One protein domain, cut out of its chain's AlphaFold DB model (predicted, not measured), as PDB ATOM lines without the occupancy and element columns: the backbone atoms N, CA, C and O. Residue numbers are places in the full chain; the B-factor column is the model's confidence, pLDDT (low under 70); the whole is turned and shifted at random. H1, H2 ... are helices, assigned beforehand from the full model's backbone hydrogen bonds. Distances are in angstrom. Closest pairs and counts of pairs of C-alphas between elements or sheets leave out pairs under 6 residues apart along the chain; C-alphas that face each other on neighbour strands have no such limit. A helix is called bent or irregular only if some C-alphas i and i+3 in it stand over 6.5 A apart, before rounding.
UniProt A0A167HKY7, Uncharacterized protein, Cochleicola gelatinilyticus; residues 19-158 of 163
ATOM      1  N   ASP A  19      30.101  31.133  -4.866       86.69
ATOM      2  CA  ASP A  19      30.823  31.803  -5.945       86.69
ATOM      3  C   ASP A  19      32.351  31.811  -5.776       86.69
ATOM      4  O   ASP A  19      33.070  32.042  -6.753       86.69
ATOM      5  N   ASN A  20      32.847  31.581  -4.558       90.81
ATOM      6  CA  ASN A  20      34.270  31.598  -4.224       90.81
ATOM      7  C   ASN A  20      34.856  30.196  -4.016       90.81
ATOM      8  O   ASN A  20      36.075  30.077  -3.934       90.81
ATOM      9  N   LEU A  21      34.040  29.136  -3.987       94.44
ATOM     10  CA  LEU A  21      34.491  27.793  -3.601       94.44
ATOM     11  C   LEU A  21      35.654  27.269  -4.440       94.44
ATOM     12  O   LEU A  21      36.626  26.777  -3.875       94.44
ATOM     13  N   PHE A  22      35.592  27.408  -5.767       96.50
ATOM     14  CA  PHE A  22      36.685  26.936  -6.620       96.50
ATOM     15  C   PHE A  22      37.971  27.743  -6.404       96.50
ATOM     16  O   PHE A  22      39.053  27.172  -6.316       96.50
ATOM     17  N   ARG A  23      37.856  29.066  -6.239       94.88
ATOM     18  CA  ARG A  23      39.002  29.938  -5.944       94.88
ATOM     19  C   ARG A  23      39.636  29.586  -4.597       94.88
ATOM     20  O   ARG A  23      40.857  29.574  -4.460       94.88
ATOM     21  N   ASP A  24      38.814  29.292  -3.598       95.38
ATOM     22  CA  ASP A  24      39.292  28.858  -2.290       95.38
ATOM     23  C   ASP A  24      39.923  27.465  -2.360       95.38
ATOM     24  O   ASP A  24      40.894  27.204  -1.654       95.38
ATOM     25  N   ALA A  25      39.405  26.565  -3.195       97.38
ATOM     26  CA  ALA A  25      40.011  25.262  -3.458       97.38
ATOM     27  C   ALA A  25      41.389  25.406  -4.105       97.38
ATOM     28  O   ALA A  25      42.362  24.864  -3.596       97.38
ATOM     29  N   GLU A  26      41.504  26.212  -5.157       95.62
ATOM     30  CA  GLU A  26      42.780  26.522  -5.804       95.62
ATOM     31  C   GLU A  26      43.800  27.078  -4.799       95.62
ATOM     32  O   GLU A  26      44.892  26.526  -4.652       95.62
ATOM     33  N   LYS A  27      43.436  28.134  -4.059       95.38
ATOM     34  CA  LYS A  27      44.339  28.801  -3.109       95.38
ATOM     35  C   LYS A  27      44.853  27.856  -2.021       95.38
ATOM     36  O   LYS A  27      46.001  27.982  -1.598       95.38
ATOM     37  N   ASN A  28      44.002  26.941  -1.557       96.56
ATOM     38  CA  ASN A  28      44.346  25.989  -0.501       96.56
ATOM     39  C   ASN A  28      44.940  24.677  -1.036       96.56
ATOM     40  O   ASN A  28      45.420  23.884  -0.236       96.56
ATOM     41  N   LYS A  29      45.007  24.496  -2.365       96.88
ATOM     42  CA  LYS A  29      45.407  23.247  -3.039       96.88
ATOM     43  C   LYS A  29      44.449  22.070  -2.787       96.88
ATOM     44  O   LYS A  29      44.873  20.922  -2.841       96.88
ATOM     45  N   ASP A  30      43.163  22.371  -2.628       97.81
ATOM     46  CA  ASP A  30      42.074  21.432  -2.325       97.81
ATOM     47  C   ASP A  30      41.145  21.204  -3.547       97.81
ATOM     48  O   ASP A  30      39.927  21.043  -3.423       97.81
ATOM     49  N   ILE A  31      41.678  21.286  -4.777       98.25
ATOM     50  CA  ILE A  31      40.870  21.129  -6.008       98.25
ATOM     51  C   ILE A  31      40.229  19.731  -6.069       98.25
ATOM     52  O   ILE A  31      39.101  19.602  -6.541       98.25
ATOM     53  N   PHE A  32      40.901  18.699  -5.553       98.19
ATOM     54  CA  PHE A  32      40.349  17.346  -5.470       98.19
ATOM     55  C   PHE A  32      39.098  17.296  -4.588       98.19
ATOM     56  O   PHE A  32      38.063  16.759  -4.986       98.19
ATOM     57  N   GLU A  33      39.163  17.888  -3.398       97.81
ATOM     58  CA  GLU A  33      38.062  17.974  -2.443       97.81
ATOM     59  C   GLU A  33      36.906  18.785  -3.022       97.81
ATOM     60  O   GLU A  33      35.750  18.405  -2.844       97.81
ATOM     61  N   PHE A  34      37.195  19.847  -3.777       97.56
ATOM     62  CA  PHE A  34      36.174  20.586  -4.515       97.56
ATOM     63  C   PHE A  34      35.468  19.728  -5.564       97.56
ATOM     64  O   PHE A  34      34.237  19.652  -5.584       97.56
ATOM     65  N   LEU A  35      36.239  19.039  -6.402       97.19
ATOM     66  CA  LEU A  35      35.713  18.172  -7.456       97.19
ATOM     67  C   LEU A  35      35.012  16.918  -6.911       97.19
ATOM     68  O   LEU A  35      34.287  16.254  -7.637       97.19
ATOM     69  N   THR A  36      35.210  16.564  -5.645       95.12
ATOM     70  CA  THR A  36      34.543  15.416  -5.006       95.12
ATOM     71  C   THR A  36      33.487  15.835  -3.983       95.12
ATOM     72  O   THR A  36      32.807  14.979  -3.423       95.12
ATOM     73  N   GLY A  37      33.311  17.142  -3.751       92.12
ATOM     74  CA  GLY A  37      32.326  17.687  -2.816       92.12
ATOM     75  C   GLY A  37      32.626  17.393  -1.349       92.12
ATOM     76  O   GLY A  37      31.708  17.187  -0.559       92.12
ATOM     77  N   GLN A  38      33.901  17.312  -0.973       91.44
ATOM     78  CA  GLN A  38      34.310  16.956   0.383       91.44
ATOM     79  C   GLN A  38      34.376  18.174   1.314       91.44
ATOM     80  O   GLN A  38      34.805  19.270   0.942       91.44
ATOM     81  N   GLY A  39      33.985  17.961   2.573       89.31
ATOM     82  CA  GLY A  39      34.086  18.959   3.636       89.31
ATOM     83  C   GLY A  39      33.353  20.256   3.295       89.31
ATOM     84  O   GLY A  39      32.169  20.254   2.968       89.31
ATOM     85  N   LYS A  40      34.067  21.386   3.356       91.06
ATOM     86  CA  LYS A  40      33.487  22.704   3.056       91.06
ATOM     87  C   LYS A  40      33.122  22.891   1.581       91.06
ATOM     88  O   LYS A  40      32.469  23.880   1.270       91.06
ATOM     89  N   TYR A  41      33.525  21.999   0.676       93.62
ATOM     90  CA  TYR A  41      33.267  22.138  -0.759       93.62
ATOM     91  C   TYR A  41      32.025  21.393  -1.247       93.62
ATOM     92  O   TYR A  41      31.789  21.326  -2.447       93.62
ATOM     93  N   GLU A  42      31.225  20.849  -0.336       89.75
ATOM     94  CA  GLU A  42      29.982  20.171  -0.684       89.75
ATOM     95  C   GLU A  42      29.004  21.112  -1.422       89.75
ATOM     96  O   GLU A  42      28.697  22.217  -0.950       89.75
ATOM     97  N   ILE A  43      28.508  20.670  -2.582       87.00
ATOM     98  CA  ILE A  43      27.522  21.383  -3.410       87.00
ATOM     99  C   ILE A  43      26.374  20.408  -3.680       87.00
ATOM    100  O   ILE A  43      26.457  19.605  -4.602       87.00
ATOM    101  N   ARG A  44      25.305  20.450  -2.880       78.62
ATOM    102  CA  ARG A  44      24.126  19.588  -3.074       78.62
ATOM    103  C   ARG A  44      22.986  20.333  -3.748       78.62
ATOM    104  O   ARG A  44      22.749  21.505  -3.460       78.62
ATOM    105  N   THR A  45      22.226  19.612  -4.563       69.50
ATOM    106  CA  THR A  45      20.914  20.046  -5.051       69.50
ATOM    107  C   THR A  45      19.836  19.081  -4.563       69.50
ATOM    108  O   THR A  45      20.110  17.918  -4.279       69.50
ATOM    109  N   GLU A  46      18.594  19.558  -4.433       56.12
ATOM    110  CA  GLU A  46      17.468  18.753  -3.915       56.12
ATOM    111  C   GLU A  46      17.185  17.498  -4.761       56.12
ATOM    112  O   GLU A  46      16.579  16.541  -4.284       56.12
ATOM    113  N   TYR A  47      17.650  17.494  -6.012       55.22
ATOM    114  CA  TYR A  47      17.405  16.441  -6.993       55.22
ATOM    115  C   TYR A  47      18.553  15.438  -7.124       55.22
ATOM    116  O   TYR A  47      18.387  14.404  -7.773       55.22
ATOM    117  N   VAL A  48      19.707  15.725  -6.516       57.56
ATOM    118  CA  VAL A  48      20.941  14.970  -6.722       57.56
ATOM    119  C   VAL A  48      21.581  14.680  -5.363       57.56
ATOM    120  O   VAL A  48      22.174  15.556  -4.737       57.56
ATOM    121  N   TYR A  49      21.504  13.428  -4.896       66.12
ATOM    122  CA  TYR A  49      22.184  12.971  -3.671       66.12
ATOM    123  C   TYR A  49      23.660  12.634  -3.954       66.12
ATOM    124  O   TYR A  49      24.171  11.574  -3.596       66.12
ATOM    125  N   MET A  50      24.345  13.540  -4.654       78.56
ATOM    126  CA  MET A  50      25.785  13.501  -4.895       78.56
ATOM    127  C   MET A  50      26.450  14.533  -3.976       78.56
ATOM    128  O   MET A  50      25.847  15.566  -3.686       78.56
ATOM    129  N   PRO A  51      27.685  14.293  -3.504       81.19
ATOM    130  CA  PRO A  51      28.382  15.256  -2.647       81.19
ATOM    131  C   PRO A  51      28.733  16.558  -3.386       81.19
ATOM    132  O   PRO A  51      28.944  17.598  -2.764       81.19
ATOM    133  N   THR A  52      28.765  16.517  -4.718       89.19
ATOM    134  CA  THR A  52      28.938  17.691  -5.566       89.19
ATOM    135  C   THR A  52      28.030  17.600  -6.786       89.19
ATOM    136  O   THR A  52      27.964  16.567  -7.453       89.19
ATOM    137  N   ASP A  53      27.320  18.683  -7.069       89.38
ATOM    138  CA  ASP A  53      26.620  18.906  -8.323       89.38
ATOM    139  C   ASP A  53      27.654  19.300  -9.384       89.38
ATOM    140  O   ASP A  53      28.258  20.379  -9.325       89.38
ATOM    141  N   THR A  54      27.898  18.403 -10.342       92.38
ATOM    142  CA  THR A  54      28.971  18.582 -11.327       92.38
ATOM    143  C   THR A  54      28.699  19.739 -12.283       92.38
ATOM    144  O   THR A  54      29.652  20.383 -12.720       92.38
ATOM    145  N   ASP A  55      27.435  20.069 -12.565       90.94
ATOM    146  CA  ASP A  55      27.090  21.193 -13.436       90.94
ATOM    147  C   ASP A  55      27.415  22.527 -12.757       90.94
ATOM    148  O   ASP A  55      28.053  23.393 -13.369       90.94
ATOM    149  N   ILE A  56      27.056  22.677 -11.477       91.75
ATOM    150  CA  ILE A  56      27.411  23.866 -10.688       91.75
ATOM    151  C   ILE A  56      28.927  23.944 -10.495       91.75
ATOM    152  O   ILE A  56      29.522  25.000 -10.729       91.75
ATOM    153  N   ALA A  57      29.580  22.843 -10.113       94.88
ATOM    154  CA  ALA A  57      31.028  22.814  -9.914       94.88
ATOM    155  C   ALA A  57      31.785  23.224 -11.191       94.88
ATOM    156  O   ALA A  57      32.675  24.079 -11.146       94.88
ATOM    157  N   THR A  58      31.394  22.690 -12.351       96.94
ATOM    158  CA  THR A  58      31.981  23.066 -13.644       96.94
ATOM    159  C   THR A  58      31.676  24.515 -14.024       96.94
ATOM    160  O   THR A  58      32.551  25.200 -14.562       96.94
ATOM    161  N   PHE A  59      30.480  25.026 -13.730       94.94
ATOM    162  CA  PHE A  59      30.159  26.437 -13.955       94.94
ATOM    163  C   PHE A  59      31.080  27.368 -13.150       94.94
ATOM    164  O   PHE A  59      31.577  28.364 -13.685       94.94
ATOM    165  N   LEU A  60      31.363  27.035 -11.888       95.31
ATOM    166  CA  LEU A  60      32.288  27.799 -11.044       95.31
ATOM    167  C   LEU A  60      33.725  27.765 -11.585       95.31
ATOM    168  O   LEU A  60      34.380  28.808 -11.625       95.31
ATOM    169  N   ILE A  61      34.182  26.609 -12.079       97.00
ATOM    170  CA  ILE A  61      35.465  26.478 -12.790       97.00
ATOM    171  C   ILE A  61      35.494  27.412 -14.004       97.00
ATOM    172  O   ILE A  61      36.402  28.231 -14.131       97.00
ATOM    173  N   LYS A  62      34.476  27.357 -14.872       96.19
ATOM    174  CA  LYS A  62      34.384  28.228 -16.055       96.19
ATOM    175  C   LYS A  62      34.448  29.706 -15.673       96.19
ATOM    176  O   LYS A  62      35.191  30.471 -16.282       96.19
ATOM    177  N   LYS A  63      33.684  30.114 -14.655       94.75
ATOM    178  CA  LYS A  63      33.664  31.495 -14.150       94.75
ATOM    179  C   LYS A  63      35.043  31.942 -13.668       94.75
ATOM    180  O   LYS A  63      35.396  33.100 -13.875       94.75
ATOM    181  N   HIS A  64      35.801  31.053 -13.033       94.81
ATOM    182  CA  HIS A  64      37.166  31.331 -12.605       94.81
ATOM    183  C   HIS A  64      38.125  31.472 -13.796       94.81
ATOM    184  O   HIS A  64      38.798  32.493 -13.897       94.81
ATOM    185  N   LEU A  65      38.111  30.531 -14.744       94.38
ATOM    186  CA  LEU A  65      38.956  30.577 -15.949       94.38
ATOM    187  C   LEU A  65      38.721  31.838 -16.798       94.38
ATOM    188  O   LEU A  65      39.652  32.387 -17.374       94.38
ATOM    189  N   LEU A  66      37.480  32.332 -16.853       93.44
ATOM    190  CA  LEU A  66      37.153  33.585 -17.545       93.44
ATOM    191  C   LEU A  66      37.714  34.834 -16.847       93.44
ATOM    192  O   LEU A  66      37.867  35.871 -17.492       93.44
ATOM    193  N   LYS A  67      37.979  34.761 -15.538       93.06
ATOM    194  CA  LYS A  67      38.537  35.868 -14.747       93.06
ATOM    195  C   LYS A  67      40.064  35.825 -14.701       93.06
ATOM    196  O   LYS A  67      40.691  36.872 -14.814       93.06
ATOM    197  N   GLU A  68      40.642  34.637 -14.564       91.38
ATOM    198  CA  GLU A  68      42.081  34.424 -14.386       91.38
ATOM    199  C   GLU A  68      42.710  33.855 -15.668       91.38
ATOM    200  O   GLU A  68      42.835  32.646 -15.849       91.38
ATOM    201  N   GLN A  69      43.132  34.741 -16.578       84.81
ATOM    202  CA  GLN A  69      43.610  34.360 -17.921       84.81
ATOM    203  C   GLN A  69      44.889  33.501 -17.936       84.81
ATOM    204  O   GLN A  69      45.165  32.849 -18.937       84.81
ATOM    205  N   ASN A  70      45.659  33.491 -16.842       91.12
ATOM    206  CA  ASN A  70      46.914  32.739 -16.713       91.12
ATOM    207  C   ASN A  70      46.785  31.503 -15.809       91.12
ATOM    208  O   ASN A  70      47.797  30.981 -15.339       91.12
ATOM    209  N   PHE A  71      45.561  31.059 -15.516       94.69
ATOM    210  CA  PHE A  71      45.350  29.861 -14.714       94.69
ATOM    211  C   PHE A  71      45.944  28.623 -15.405       94.69
ATOM    212  O   PHE A  71      45.683  28.365 -16.584       94.69
ATOM    213  N   ASP A  72      46.712  27.824 -14.661       96.00
ATOM    214  CA  ASP A  72      47.253  26.560 -15.161       96.00
ATOM    215  C   ASP A  72      46.173  25.470 -15.157       96.00
ATOM    216  O   ASP A  72      45.928  24.794 -14.153       96.00
ATOM    217  N   ILE A  73      45.542  25.262 -16.314       96.81
ATOM    218  CA  ILE A  73      44.515  24.228 -16.508       96.81
ATOM    219  C   ILE A  73      45.007  22.812 -16.174       96.81
ATOM    220  O   ILE A  73      44.181  21.942 -15.876       96.81
ATOM    221  N   ASN A  74      46.324  22.566 -16.164       97.69
ATOM    222  CA  ASN A  74      46.868  21.262 -15.793       97.69
ATOM    223  C   ASN A  74      46.572  20.908 -14.336       97.69
ATOM    224  O   ASN A  74      46.473  19.725 -14.022       97.69
ATOM    225  N   LEU A  75      46.357  21.893 -13.457       97.69
ATOM    226  CA  LEU A  75      45.916  21.638 -12.085       97.69
ATOM    227  C   LEU A  75      44.579  20.886 -12.073       97.69
ATOM    228  O   LEU A  75      44.450  19.873 -11.396       97.69
ATOM    229  N   ILE A  76      43.615  21.310 -12.895       98.31
ATOM    230  CA  ILE A  76      42.317  20.629 -13.017       98.31
ATOM    231  C   ILE A  76      42.489  19.266 -13.693       98.31
ATOM    232  O   ILE A  76      41.936  18.274 -13.224       98.31
ATOM    233  N   ILE A  77      43.264  19.196 -14.780       98.50
ATOM    234  CA  ILE A  77      43.484  17.943 -15.521       98.50
ATOM    235  C   ILE A  77      44.096  16.872 -14.611       98.50
ATOM    236  O   ILE A  77      43.638  15.728 -14.617       98.50
ATOM    237  N   ASN A  78      45.089  17.240 -13.803       98.31
ATOM    238  CA  ASN A  78      45.757  16.325 -12.887       98.31
ATOM    239  C   ASN A  78      44.797  15.791 -11.819       98.31
ATOM    240  O   ASN A  78      44.782  14.584 -11.578       98.31
ATOM    241  N   GLU A  79      43.958  16.644 -11.224       98.50
ATOM    242  CA  GLU A  79      42.960  16.180 -10.252       98.50
ATOM    243  C   GLU A  79      41.885  15.298 -10.903       98.50
ATOM    244  O   GLU A  79      41.525  14.265 -10.343       98.50
ATOM    245  N   MET A  80      41.442  15.606 -12.125       98.50
ATOM    246  CA  MET A  80      40.523  14.739 -12.876       98.50
ATOM    247  C   MET A  80      41.141  13.369 -13.186       98.50
ATOM    248  O   MET A  80      40.467  12.344 -13.077       98.50
ATOM    249  N   ILE A  81      42.435  13.312 -13.520       98.50
ATOM    250  CA  ILE A  81      43.152  12.042 -13.697       98.50
ATOM    251  C   ILE A  81      43.217  11.265 -12.378       98.50
ATOM    252  O   ILE A  81      42.984  10.052 -12.386       98.50
ATOM    253  N   LYS A  82      43.489  11.924 -11.247       98.06
ATOM    254  CA  LYS A  82      43.477  11.263  -9.931       98.06
ATOM    255  C   LYS A  82      42.099  10.700  -9.603       98.06
ATOM    256  O   LYS A  82      42.006   9.514  -9.314       98.06
ATOM    257  N   ILE A  83      41.040  11.501  -9.752       97.56
ATOM    258  CA  ILE A  83      39.649  11.060  -9.556       97.56
ATOM    259  C   ILE A  83      39.344   9.852 -10.442       97.56
ATOM    260  O   ILE A  83      38.786   8.874  -9.964       97.56
ATOM    261  N   SER A  84      39.764   9.859 -11.711       97.19
ATOM    262  CA  SER A  84      39.490   8.741 -12.627       97.19
ATOM    263  C   SER A  84      40.135   7.406 -12.233       97.19
ATOM    264  O   SER A  84      39.676   6.370 -12.708       97.19
ATOM    265  N   ASN A  85      41.163   7.413 -11.377       96.19
ATOM    266  CA  ASN A  85      41.799   6.207 -10.830       96.19
ATOM    267  C   ASN A  85      41.343   5.881  -9.399       96.19
ATOM    268  O   ASN A  85      41.768   4.873  -8.840       96.19
ATOM    269  N   ASP A  86      40.522   6.733  -8.789       95.06
ATOM    270  CA  ASP A  86      40.099   6.592  -7.401       95.06
ATOM    271  C   ASP A  86      38.904   5.636  -7.289       95.06
ATOM    272  O   ASP A  86      37.875   5.819  -7.935       95.06
ATOM    273  N   GLU A  87      39.014   4.622  -6.433       91.44
ATOM    274  CA  GLU A  87      37.991   3.580  -6.279       91.44
ATOM    275  C   GLU A  87      36.643   4.090  -5.750       91.44
ATOM    276  O   GLU A  87      35.603   3.457  -5.955       91.44
ATOM    277  N   LYS A  88      36.649   5.223  -5.044       88.38
ATOM    278  CA  LYS A  88      35.465   5.825  -4.434       88.38
ATOM    279  C   LYS A  88      34.853   6.894  -5.326       88.38
ATOM    280  O   LYS A  88      33.629   7.044  -5.312       88.38
ATOM    281  N   TRP A  89      35.676   7.643  -6.054       92.69
ATOM    282  CA  TRP A  89      35.262   8.865  -6.745       92.69
ATOM    283  C   TRP A  89      35.240   8.769  -8.271       92.69
ATOM    284  O   TRP A  89      34.641   9.640  -8.902       92.69
ATOM    285  N   SER A  90      35.812   7.725  -8.882       94.38
ATOM    286  CA  SER A  90      35.936   7.627 -10.347       94.38
ATOM    287  C   SER A  90      34.609   7.704 -11.100       94.38
ATOM    288  O   SER A  90      34.571   8.196 -12.227       94.38
ATOM    289  N   TRP A  91      33.496   7.318 -10.478       91.50
ATOM    290  CA  TRP A  91      32.164   7.438 -11.075       91.50
ATOM    291  C   TRP A  91      31.772   8.886 -11.424       91.50
ATOM    292  O   TRP A  91      31.004   9.089 -12.365       91.50
ATOM    293  N   LEU A  92      32.326   9.898 -10.739       92.94
ATOM    294  CA  LEU A  92      32.074  11.318 -11.025       92.94
ATOM    295  C   LEU A  92      32.567  11.742 -12.416       92.94
ATOM    296  O   LEU A  92      32.075  12.725 -12.970       92.94
ATOM    297  N   ILE A  93      33.516  11.008 -13.005       95.75
ATOM    298  CA  ILE A  93      34.131  11.355 -14.291       95.75
ATOM    299  C   ILE A  93      33.101  11.461 -15.413       95.75
ATOM    300  O   ILE A  93      33.166  12.402 -16.200       95.75
ATOM    301  N   ILE A  94      32.133  10.543 -15.483       93.50
ATOM    302  CA  ILE A  94      31.124  10.565 -16.553       93.50
ATOM    303  C   ILE A  94      30.227  11.795 -16.448       93.50
ATOM    304  O   ILE A  94      29.978  12.461 -17.455       93.50
ATOM    305  N   TYR A  95      29.835  12.160 -15.231       92.50
ATOM    306  CA  TYR A  95      29.063  13.371 -14.976       92.50
ATOM    307  C   TYR A  95      29.859  14.625 -15.347       92.50
ATOM    308  O   TYR A  95      29.377  15.455 -16.118       92.50
ATOM    309  N   TYR A  96      31.117  14.718 -14.911       96.06
ATOM    310  CA  TYR A  96      31.974  15.850 -15.255       96.06
ATOM    311  C   TYR A  96      32.241  15.981 -16.749       96.06
ATOM    312  O   TYR A  96      32.253  17.098 -17.251       96.06
ATOM    313  N   ILE A  97      32.426  14.891 -17.493       95.38
ATOM    314  CA  ILE A  97      32.619  14.975 -18.949       95.38
ATOM    315  C   ILE A  97      31.391  15.605 -19.615       95.38
ATOM    316  O   ILE A  97      31.541  16.496 -20.455       95.38
ATOM    317  N   GLY A  98      30.184  15.216 -19.194       93.19
ATOM    318  CA  GLY A  98      28.945  15.867 -19.620       93.19
ATOM    319  C   GLY A  98      28.905  17.353 -19.250       93.19
ATOM    320  O   GLY A  98      28.678  18.199 -20.118       93.19
ATOM    321  N   SER A  99      29.183  17.686 -17.987       94.56
ATOM    322  CA  SER A  99      29.166  19.065 -17.476       94.56
ATOM    323  C   SER A  99      30.198  19.967 -18.163       94.56
ATOM    324  O   SER A  99      29.872  21.097 -18.536       94.56
ATOM    325  N   PHE A 100      31.422  19.486 -18.401       96.69
ATOM    326  CA  PHE A 100      32.481  20.216 -19.111       96.69
ATOM    327  C   PHE A 100      32.096  20.487 -20.562       96.69
ATOM    328  O   PHE A 100      32.195  21.631 -21.010       96.69
ATOM    329  N   LYS A 101      31.555  19.489 -21.270       93.44
ATOM    330  CA  LYS A 101      31.061  19.677 -22.641       93.44
ATOM    331  C   LYS A 101      29.874  20.639 -22.709       93.44
ATOM    332  O   LYS A 101      29.855  21.517 -23.567       93.44
ATOM    333  N   ASN A 102      28.911  20.543 -21.788       91.75
ATOM    334  CA  ASN A 102      27.805  21.509 -21.675       91.75
ATOM    335  C   ASN A 102      28.317  22.943 -21.460       91.75
ATOM    336  O   ASN A 102      27.742  23.899 -21.979       91.75
ATOM    337  N   ASN A 103      29.416  23.093 -20.718       91.38
ATOM    338  CA  ASN A 103      30.039  24.377 -20.428       91.38
ATOM    339  C   ASN A 103      31.072  24.832 -21.472       91.38
ATOM    340  O   ASN A 103      31.620  25.924 -21.299       91.38
ATOM    341  N   GLN A 104      31.286  24.086 -22.564       93.62
ATOM    342  CA  GLN A 104      32.278  24.387 -23.614       93.62
ATOM    343  C   GLN A 104      33.722  24.437 -23.075       93.62
ATOM    344  O   GLN A 104      34.507  25.313 -23.435       93.62
ATOM    345  N   LEU A 105      34.058  23.534 -22.150       94.88
ATOM    346  CA  LEU A 105      35.411  23.357 -21.620       94.88
ATOM    347  C   LEU A 105      36.040  22.091 -22.223       94.88
ATOM    348  O   LEU A 105      35.865  20.991 -21.700       94.88
ATOM    349  N   ASP A 106      36.799  22.250 -23.308       92.25
ATOM    350  CA  ASP A 106      37.288  21.136 -24.142       92.25
ATOM    351  C   ASP A 106      38.749  20.722 -23.869       92.25
ATOM    352  O   ASP A 106      39.465  20.286 -24.767       92.25
ATOM    353  N   PHE A 107      39.218  20.842 -22.622       95.38
ATOM    354  CA  PHE A 107      40.602  20.506 -22.245       95.38
ATOM    355  C   PHE A 107      40.756  19.186 -21.472       95.38
ATOM    356  O   PHE A 107      41.875  18.791 -21.145       95.38
ATOM    357  N   LEU A 108      39.659  18.490 -21.151       96.50
ATOM    358  CA  LEU A 108      39.751  17.211 -20.445       96.50
ATOM    359  C   LEU A 108      40.293  16.104 -21.365       96.50
ATOM    360  O   LEU A 108      39.756  15.909 -22.462       96.50
ATOM    361  N   PRO A 109      41.279  15.300 -20.913       96.50
ATOM    362  CA  PRO A 109      41.829  14.189 -21.686       96.50
ATOM    363  C   PRO A 109      40.872  12.987 -21.671       96.50
ATOM    364  O   PRO A 109      41.145  11.954 -21.061       96.50
ATOM    365  N   THR A 110      39.729  13.132 -22.346       94.81
ATOM    366  CA  THR A 110      38.575  12.215 -22.300       94.81
ATOM    367  C   THR A 110      38.987  10.751 -22.465       94.81
ATOM    368  O   THR A 110      38.657   9.932 -21.617       94.81
ATOM    369  N   GLN A 111      39.787  10.423 -23.482       93.56
ATOM    370  CA  GLN A 111      40.251   9.050 -23.717       93.56
ATOM    371  C   GLN A 111      40.968   8.448 -22.496       93.56
ATOM    372  O   GLN A 111      40.642   7.343 -22.062       93.56
ATOM    373  N   LYS A 112      41.894   9.202 -21.893       96.00
ATOM    374  CA  LYS A 112      42.653   8.755 -20.721       96.00
ATOM    375  C   LYS A 112      41.752   8.561 -19.502       96.00
ATOM    376  O   LYS A 112      41.926   7.598 -18.759       96.00
ATOM    377  N   LEU A 113      40.786   9.460 -19.305       96.88
ATOM    378  CA  LEU A 113      39.819   9.360 -18.210       96.88
ATOM    379  C   LEU A 113      38.960   8.091 -18.340       96.88
ATOM    380  O   LEU A 113      38.737   7.407 -17.346       96.88
ATOM    381  N   TYR A 114      38.540   7.735 -19.557       94.88
ATOM    382  CA  TYR A 114      37.794   6.499 -19.822       94.88
ATOM    383  C   TYR A 114      38.633   5.240 -19.595       94.88
ATOM    384  O   TYR A 114      38.133   4.259 -19.046       94.88
ATOM    385  N   GLU A 115      39.900   5.249 -20.012       94.56
ATOM    386  CA  GLU A 115      40.820   4.136 -19.762       94.56
ATOM    387  C   GLU A 115      40.990   3.879 -18.264       94.56
ATOM    388  O   GLU A 115      40.863   2.737 -17.828       94.56
ATOM    389  N   ASN A 116      41.198   4.933 -17.474       96.00
ATOM    390  CA  ASN A 116      41.306   4.822 -16.019       96.00
ATOM    391  C   ASN A 116      39.975   4.377 -15.388       96.00
ATOM    392  O   ASN A 116      39.947   3.504 -14.528       96.00
ATOM    393  N   LEU A 117      38.836   4.876 -15.874       93.75
ATOM    394  CA  LEU A 117      37.534   4.450 -15.362       93.75
ATOM    395  C   LEU A 117      37.314   2.936 -15.529       93.75
ATOM    396  O   LEU A 117      36.810   2.282 -14.617       93.75
ATOM    397  N   LYS A 118      37.760   2.351 -16.650       93.50
ATOM    398  CA  LYS A 118      37.687   0.898 -16.889       93.50
ATOM    399  C   LYS A 118      38.498   0.089 -15.875       93.50
ATOM    400  O   LYS A 118      38.080  -1.020 -15.540       93.50
ATOM    401  N   THR A 119      39.610   0.614 -15.357       94.06
ATOM    402  CA  THR A 119      40.411  -0.094 -14.339       94.06
ATOM    403  C   THR A 119      39.716  -0.120 -12.975       94.06
ATOM    404  O   THR A 119      39.877  -1.085 -12.234       94.06
ATOM    405  N   THR A 120      38.860   0.865 -12.681       92.38
ATOM    406  CA  THR A 120      38.086   0.946 -11.422       92.38
ATOM    407  C   THR A 120      36.744   0.198 -11.456       92.38
ATOM    408  O   THR A 120      36.000   0.204 -10.473       92.38
ATOM    409  N   LYS A 121      36.428  -0.503 -12.558       92.88
ATOM    410  CA  LYS A 121      35.147  -1.203 -12.785       92.88
ATOM    411  C   LYS A 121      34.705  -2.086 -11.618       92.88
ATOM    412  O   LYS A 121      33.544  -2.039 -11.223       92.88
ATOM    413  N   ASN A 122      35.609  -2.898 -11.071       92.12
ATOM    414  CA  ASN A 122      35.269  -3.817  -9.982       92.12
ATOM    415  C   ASN A 122      34.891  -3.067  -8.700       92.12
ATOM    416  O   ASN A 122      33.908  -3.420  -8.053       92.12
ATOM    417  N   SER A 123      35.624  -2.006  -8.366       90.81
ATOM    418  CA  SER A 123      35.350  -1.179  -7.190       90.81
ATOM    419  C   SER A 123      34.005  -0.460  -7.336       90.81
ATOM    420  O   SER A 123      33.198  -0.475  -6.408       90.81
ATOM    421  N   LEU A 124      33.685   0.042  -8.535       89.62
ATOM    422  CA  LEU A 124      32.385   0.656  -8.837       89.62
ATOM    423  C   LEU A 124      31.212  -0.333  -8.819       89.62
ATOM    424  O   LEU A 124      30.114   0.034  -8.407       89.62
ATOM    425  N   LYS A 125      31.428  -1.594  -9.211       89.38
ATOM    426  CA  LYS A 125      30.409  -2.654  -9.099       89.38
ATOM    427  C   LYS A 125      30.079  -3.032  -7.656       89.38
ATOM    428  O   LYS A 125      28.973  -3.487  -7.393       89.38
ATOM    429  N   ASN A 126      31.028  -2.851  -6.743       85.62
ATOM    430  CA  ASN A 126      30.864  -3.174  -5.325       85.62
ATOM    431  C   ASN A 126      30.467  -1.954  -4.479       85.62
ATOM    432  O   ASN A 126      30.190  -2.090  -3.287       85.62
ATOM    433  N   ASN A 127      30.455  -0.758  -5.071       75.94
ATOM    434  CA  ASN A 127      30.121   0.482  -4.392       75.94
ATOM    435  C   ASN A 127      28.671   0.877  -4.685       75.94
ATOM    436  O   ASN A 127      28.345   1.357  -5.770       75.94
ATOM    437  N   ASN A 128      27.822   0.714  -3.672       69.81
ATOM    438  CA  ASN A 128      26.404   1.068  -3.728       69.81
ATOM    439  C   ASN A 128      26.074   2.306  -2.881       69.81
ATOM    440  O   ASN A 128      24.923   2.730  -2.827       69.81
ATOM    441  N   GLY A 129      27.074   2.888  -2.209       64.56
ATOM    442  CA  GLY A 129      26.871   3.933  -1.201       64.56
ATOM    443  C   GLY A 129      26.332   5.250  -1.758       64.56
ATOM    444  O   GLY A 129      25.795   6.051  -0.999       64.56
ATOM    445  N   TRP A 130      26.449   5.456  -3.073       66.75
ATOM    446  CA  TRP A 130      26.030   6.678  -3.770       66.75
ATOM    447  C   TRP A 130      24.901   6.449  -4.781       66.75
ATOM    448  O   TRP A 130      24.574   7.351  -5.551       66.75
ATOM    449  N   LEU A 131      24.295   5.256  -4.793       60.72
ATOM    450  CA  LEU A 131      23.119   4.983  -5.617       60.72
ATOM    451  C   LEU A 131      21.947   5.846  -5.132       60.72
ATOM    452  O   LEU A 131      21.298   5.544  -4.131       60.72
ATOM    453  N   CYS A 132      21.671   6.939  -5.843       54.53
ATOM    454  CA  CYS A 132      20.424   7.678  -5.688       54.53
ATOM    455  C   CYS A 132      19.254   6.788  -6.119       54.53
ATOM    456  O   CYS A 132      19.232   6.299  -7.251       54.53
ATOM    457  N   TYR A 133      18.238   6.666  -5.263       46.44
ATOM    458  CA  TYR A 133      16.918   6.110  -5.581       46.44
ATOM    459  C   TYR A 133      16.143   7.008  -6.571       46.44
ATOM    460  O   TYR A 133      15.105   7.562  -6.238       46.44
ATOM    461  N   ASN A 134      16.666   7.181  -7.785       46.78
ATOM    462  CA  ASN A 134      15.973   7.774  -8.938       46.78
ATOM    463  C   ASN A 134      16.323   7.069 -10.258       46.78
ATOM    464  O   ASN A 134      15.667   7.298 -11.273       46.78
ATOM    465  N   PHE A 135      17.323   6.184 -10.258       52.22
ATOM    466  CA  PHE A 135      17.588   5.309 -11.387       52.22
ATOM    467  C   PHE A 135      16.843   3.992 -11.195       52.22
ATOM    468  O   PHE A 135      16.648   3.543 -10.068       52.22
ATOM    469  N   LYS A 136      16.351   3.441 -12.308       53.72
ATOM    470  CA  LYS A 136      15.469   2.268 -12.388       53.72
ATOM    471  C   LYS A 136      15.802   1.212 -11.315       53.72
ATOM    472  O   LYS A 136      16.987   0.944 -11.129       53.72
ATOM    473  N   PRO A 137      14.801   0.529 -10.718       54.56
ATOM    474  CA  PRO A 137      15.000  -0.535  -9.718       54.56
ATOM    475  C   PRO A 137      15.971  -1.662 -10.125       54.56
ATOM    476  O   PRO A 137      16.326  -2.499  -9.306       54.56
ATOM    477  N   GLU A 138      16.356  -1.706 -11.398       63.09
ATOM    478  CA  GLU A 138      17.219  -2.698 -12.032       63.09
ATOM    479  C   GLU A 138      18.722  -2.359 -11.949       63.09
ATOM    480  O   GLU A 138      19.546  -3.241 -12.188       63.09
ATOM    481  N   LEU A 139      19.107  -1.113 -11.625       70.88
ATOM    482  CA  LEU A 139      20.519  -0.721 -11.515       70.88
ATOM    483  C   LEU A 139      21.018  -0.917 -10.079       70.88
ATOM    484  O   LEU A 139      20.655  -0.174  -9.169       70.88
ATOM    485  N   ASN A 140      21.867  -1.927  -9.886       74.44
ATOM    486  CA  ASN A 140      22.255  -2.405  -8.555       74.44
ATOM    487  C   ASN A 140      23.603  -1.870  -8.052       74.44
ATOM    488  O   ASN A 140      23.962  -2.154  -6.912       74.44
ATOM    489  N   ASN A 141      24.369  -1.164  -8.891       83.88
ATOM    490  CA  ASN A 141      25.707  -0.660  -8.567       83.88
ATOM    491  C   ASN A 141      26.095   0.565  -9.415       83.88
ATOM    492  O   ASN A 141      25.467   0.855 -10.438       83.88
ATOM    493  N   LEU A 142      27.123   1.304  -8.979       85.50
ATOM    494  CA  LEU A 142      27.550   2.538  -9.647       85.50
ATOM    495  C   LEU A 142      28.078   2.298 -11.064       85.50
ATOM    496  O   LEU A 142      27.923   3.182 -11.904       85.50
ATOM    497  N   TRP A 143      28.660   1.126 -11.354       89.62
ATOM    498  CA  TRP A 143      29.117   0.796 -12.708       89.62
ATOM    499  C   TRP A 143      27.959   0.810 -13.714       89.62
ATOM    500  O   TRP A 143      28.072   1.400 -14.787       89.62
ATOM    501  N   ASP A 144      26.822   0.215 -13.364       87.12
ATOM    502  CA  ASP A 144      25.680   0.155 -14.279       87.12
ATOM    503  C   ASP A 144      25.086   1.553 -14.527       87.12
ATOM    504  O   ASP A 144      24.725   1.880 -15.659       87.12
ATOM    505  N   ILE A 145      25.073   2.421 -13.506       85.38
ATOM    506  CA  ILE A 145      24.671   3.828 -13.662       85.38
ATOM    507  C   ILE A 145      25.588   4.556 -14.644       85.38
ATOM    508  O   ILE A 145      25.098   5.207 -15.567       85.38
ATOM    509  N   ILE A 146      26.912   4.455 -14.484       88.25
ATOM    510  CA  ILE A 146      27.834   5.191 -15.362       88.25
ATOM    511  C   ILE A 146      27.786   4.691 -16.807       88.25
ATOM    512  O   ILE A 146      28.001   5.486 -17.717       88.25
ATOM    513  N   VAL A 147      27.472   3.412 -17.043       90.06
ATOM    514  CA  VAL A 147      27.271   2.881 -18.401       90.06
ATOM    515  C   VAL A 147      26.026   3.502 -19.036       90.06
ATOM    516  O   VAL A 147      26.096   3.947 -20.182       90.06
ATOM    517  N   VAL A 148      24.915   3.591 -18.298       88.19
ATOM    518  CA  VAL A 148      23.675   4.229 -18.778       88.19
ATOM    519  C   VAL A 148      23.891   5.719 -19.056       88.19
ATOM    520  O   VAL A 148      23.532   6.206 -20.130       88.19
ATOM    521  N   GLU A 149      24.532   6.442 -18.138       87.62
ATOM    522  CA  GLU A 149      24.843   7.861 -18.340       87.62
ATOM    523  C   GLU A 149      25.811   8.078 -19.506       87.62
ATOM    524  O   GLU A 149      25.630   9.002 -20.302       87.62
ATOM    525  N   ASN A 150      26.793   7.191 -19.681       91.00
ATOM    526  CA  ASN A 150      27.679   7.224 -20.838       91.00
ATOM    527  C   ASN A 150      26.915   7.039 -22.154       91.00
ATOM    528  O   ASN A 150      27.167   7.776 -23.102       91.00
ATOM    529  N   GLN A 151      25.973   6.093 -22.221       89.19
ATOM    530  CA  GLN A 151      25.139   5.889 -23.412       89.19
ATOM    531  C   GLN A 151      24.344   7.156 -23.750       89.19
ATOM    532  O   GLN A 151      24.391   7.620 -24.889       89.19
ATOM    533  N   ARG A 152      23.711   7.775 -22.746       86.81
ATOM    534  CA  ARG A 152      22.971   9.036 -22.903       86.81
ATOM    535  C   ARG A 152      23.856  10.177 -23.415       86.81
ATOM    536  O   ARG A 152      23.438  10.960 -24.263       86.81
ATOM    537  N   LEU A 153      25.078  10.301 -22.897       87.50
ATOM    538  CA  LEU A 153      26.011  11.352 -23.311       87.50
ATOM    539  C   LEU A 153      26.647  11.075 -24.678       87.50
ATOM    540  O   LEU A 153      26.918  12.019 -25.422       87.50
ATOM    541  N   LYS A 154      26.864   9.805 -25.033       88.06
ATOM    542  CA  LYS A 154      27.449   9.400 -26.316       88.06
ATOM    543  C   LYS A 154      26.602   9.870 -27.494       88.06
ATOM    544  O   LYS A 154      27.166  10.396 -28.449       88.06
ATOM    545  N   GLU A 155      25.277   9.771 -27.394       80.69
ATOM    546  CA  GLU A 155      24.341  10.271 -28.417       80.69
ATOM    547  C   GLU A 155      24.535  11.763 -28.726       80.69
ATOM    548  O   GLU A 155      24.264  12.213 -29.837       80.69
ATOM    549  N   LYS A 156      25.034  12.533 -27.752       86.25
ATOM    550  CA  LYS A 156      25.235  13.979 -27.870       86.25
ATOM    551  C   LYS A 156      26.669  14.372 -28.239       86.25
ATOM    552  O   LYS A 156      26.868  15.439 -28.813       86.25
ATOM    553  N   TYR A 157      27.662  13.558 -27.875       85.06
ATOM    554  CA  TYR A 157      29.065  13.989 -27.824       85.06
ATOM    555  C   TYR A 157      30.100  13.017 -28.408       85.06
ATOM    556  O   TYR A 157      31.289  13.298 -28.270       85.06
ATOM    557  N   ASP A 158      29.670  11.915 -29.029       84.69
ATOM    558  CA  ASP A 158      30.542  10.889 -29.632       84.69
ATOM    559  C   ASP A 158      31.630  10.371 -28.667       84.69
ATOM    560  O   ASP A 158      32.833  10.435 -28.910       84.69
TER     561      ASP A 158
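This is residues 19 to 158 of the 163 residues of an uncharacterized protein of Cochleicola gelatinilyticus (UniProt A0A167HKY7). H5 lies in the middle of an all-helix body, with the longest helix, H8, side by side with it on one side, and H4, with H6 beside it, on another. Residues 54 to 58 of H3 cross H5; H1 packs across H3 towards one end of the body, H2 packs on H4 and H1, and H7 packs on the first residues of H8 towards the other end, where the long link of residues 127 to 141 lies. The printed part has 140 residues with eight named helices, H1 to H8 in chain order, and no named strand. It is compact, with a radius of gyration of the C-alphas of 14.6 A, and spans 45 by 31 by 24 A.

H8, residues 142 to 157, touches H5, residues 92 to 102, at a shallow tilt of 17 degrees, the same way; the closest C-alphas, of Ile 94 and Ile 146, are 6.4 A apart. H5 is the hub, touching four helices. H4, residues 74 to 85, and H6, residues 110 to 119, form with H5 an up and down bundle, each running against the one before it. With residues 80 to 84 alone, H4 touches H5 at a steep tilt of 41 degrees; this is a helical hairpin, with closest C-alphas, Ser 84 and Ile 93, 6.2 A apart. H5 and H6, also a hairpin, only just touch, with 3 pairs of C-alphas within 8 A; the closest, Ile 93 and Leu 113, are 7.2 A apart. H3, residues 54 to 67, touches H5 with residues 54 to 58 alone, at a steep tilt of 52 degrees; the C-alphas of Asp 55 and Ser 99 come closest, at 5.0 A. H2, residues 31 to 36, touches H4, closest at the C-alphas of Phe 32 and Glu 79, 5.6 A apart. H1, residues 19 to 28, is about perpendicular to H3 at 76 degrees and touches it, closest at the C-alphas of Phe 22 and Leu 60, 6.3 A. H7, residues 121 to 126, touches residues 142 to 144 of H8 alone, closest at the C-alphas of Leu 124 and Trp 143, 5.1 A. H1 and H8 are apart. Every O i to N i+4 pair is within hydrogen-bond range in H2, H3, H4, H5, H6 and H7; the counts are 5 of 6 in H1 and 11 of 12 in H8.

H8 measures 21.5 A and ends with C-alpha 157 at (29.065, 13.989, -27.824). H3 measures 20.1 A, H4 16.6 A and H5 15.3 A. H1, 15.7 A, begins with C-alpha 19 at (30.823, 31.803, -5.945) and is irregular: C-alphas 19 and 22 are 7.6 A apart. H6 measures 14.8 A, H7 8.8 A and H2 8.6 A.

The C-alphas farthest apart, of Asn 70 and Pro 137, are 46.6 A apart. The printed part has no cut. The links H2 to H3 and H7 to H8 are long. The mean pLDDT of the printed part is 88.4; residues 45 to 49 and 128 to 138 are under 70.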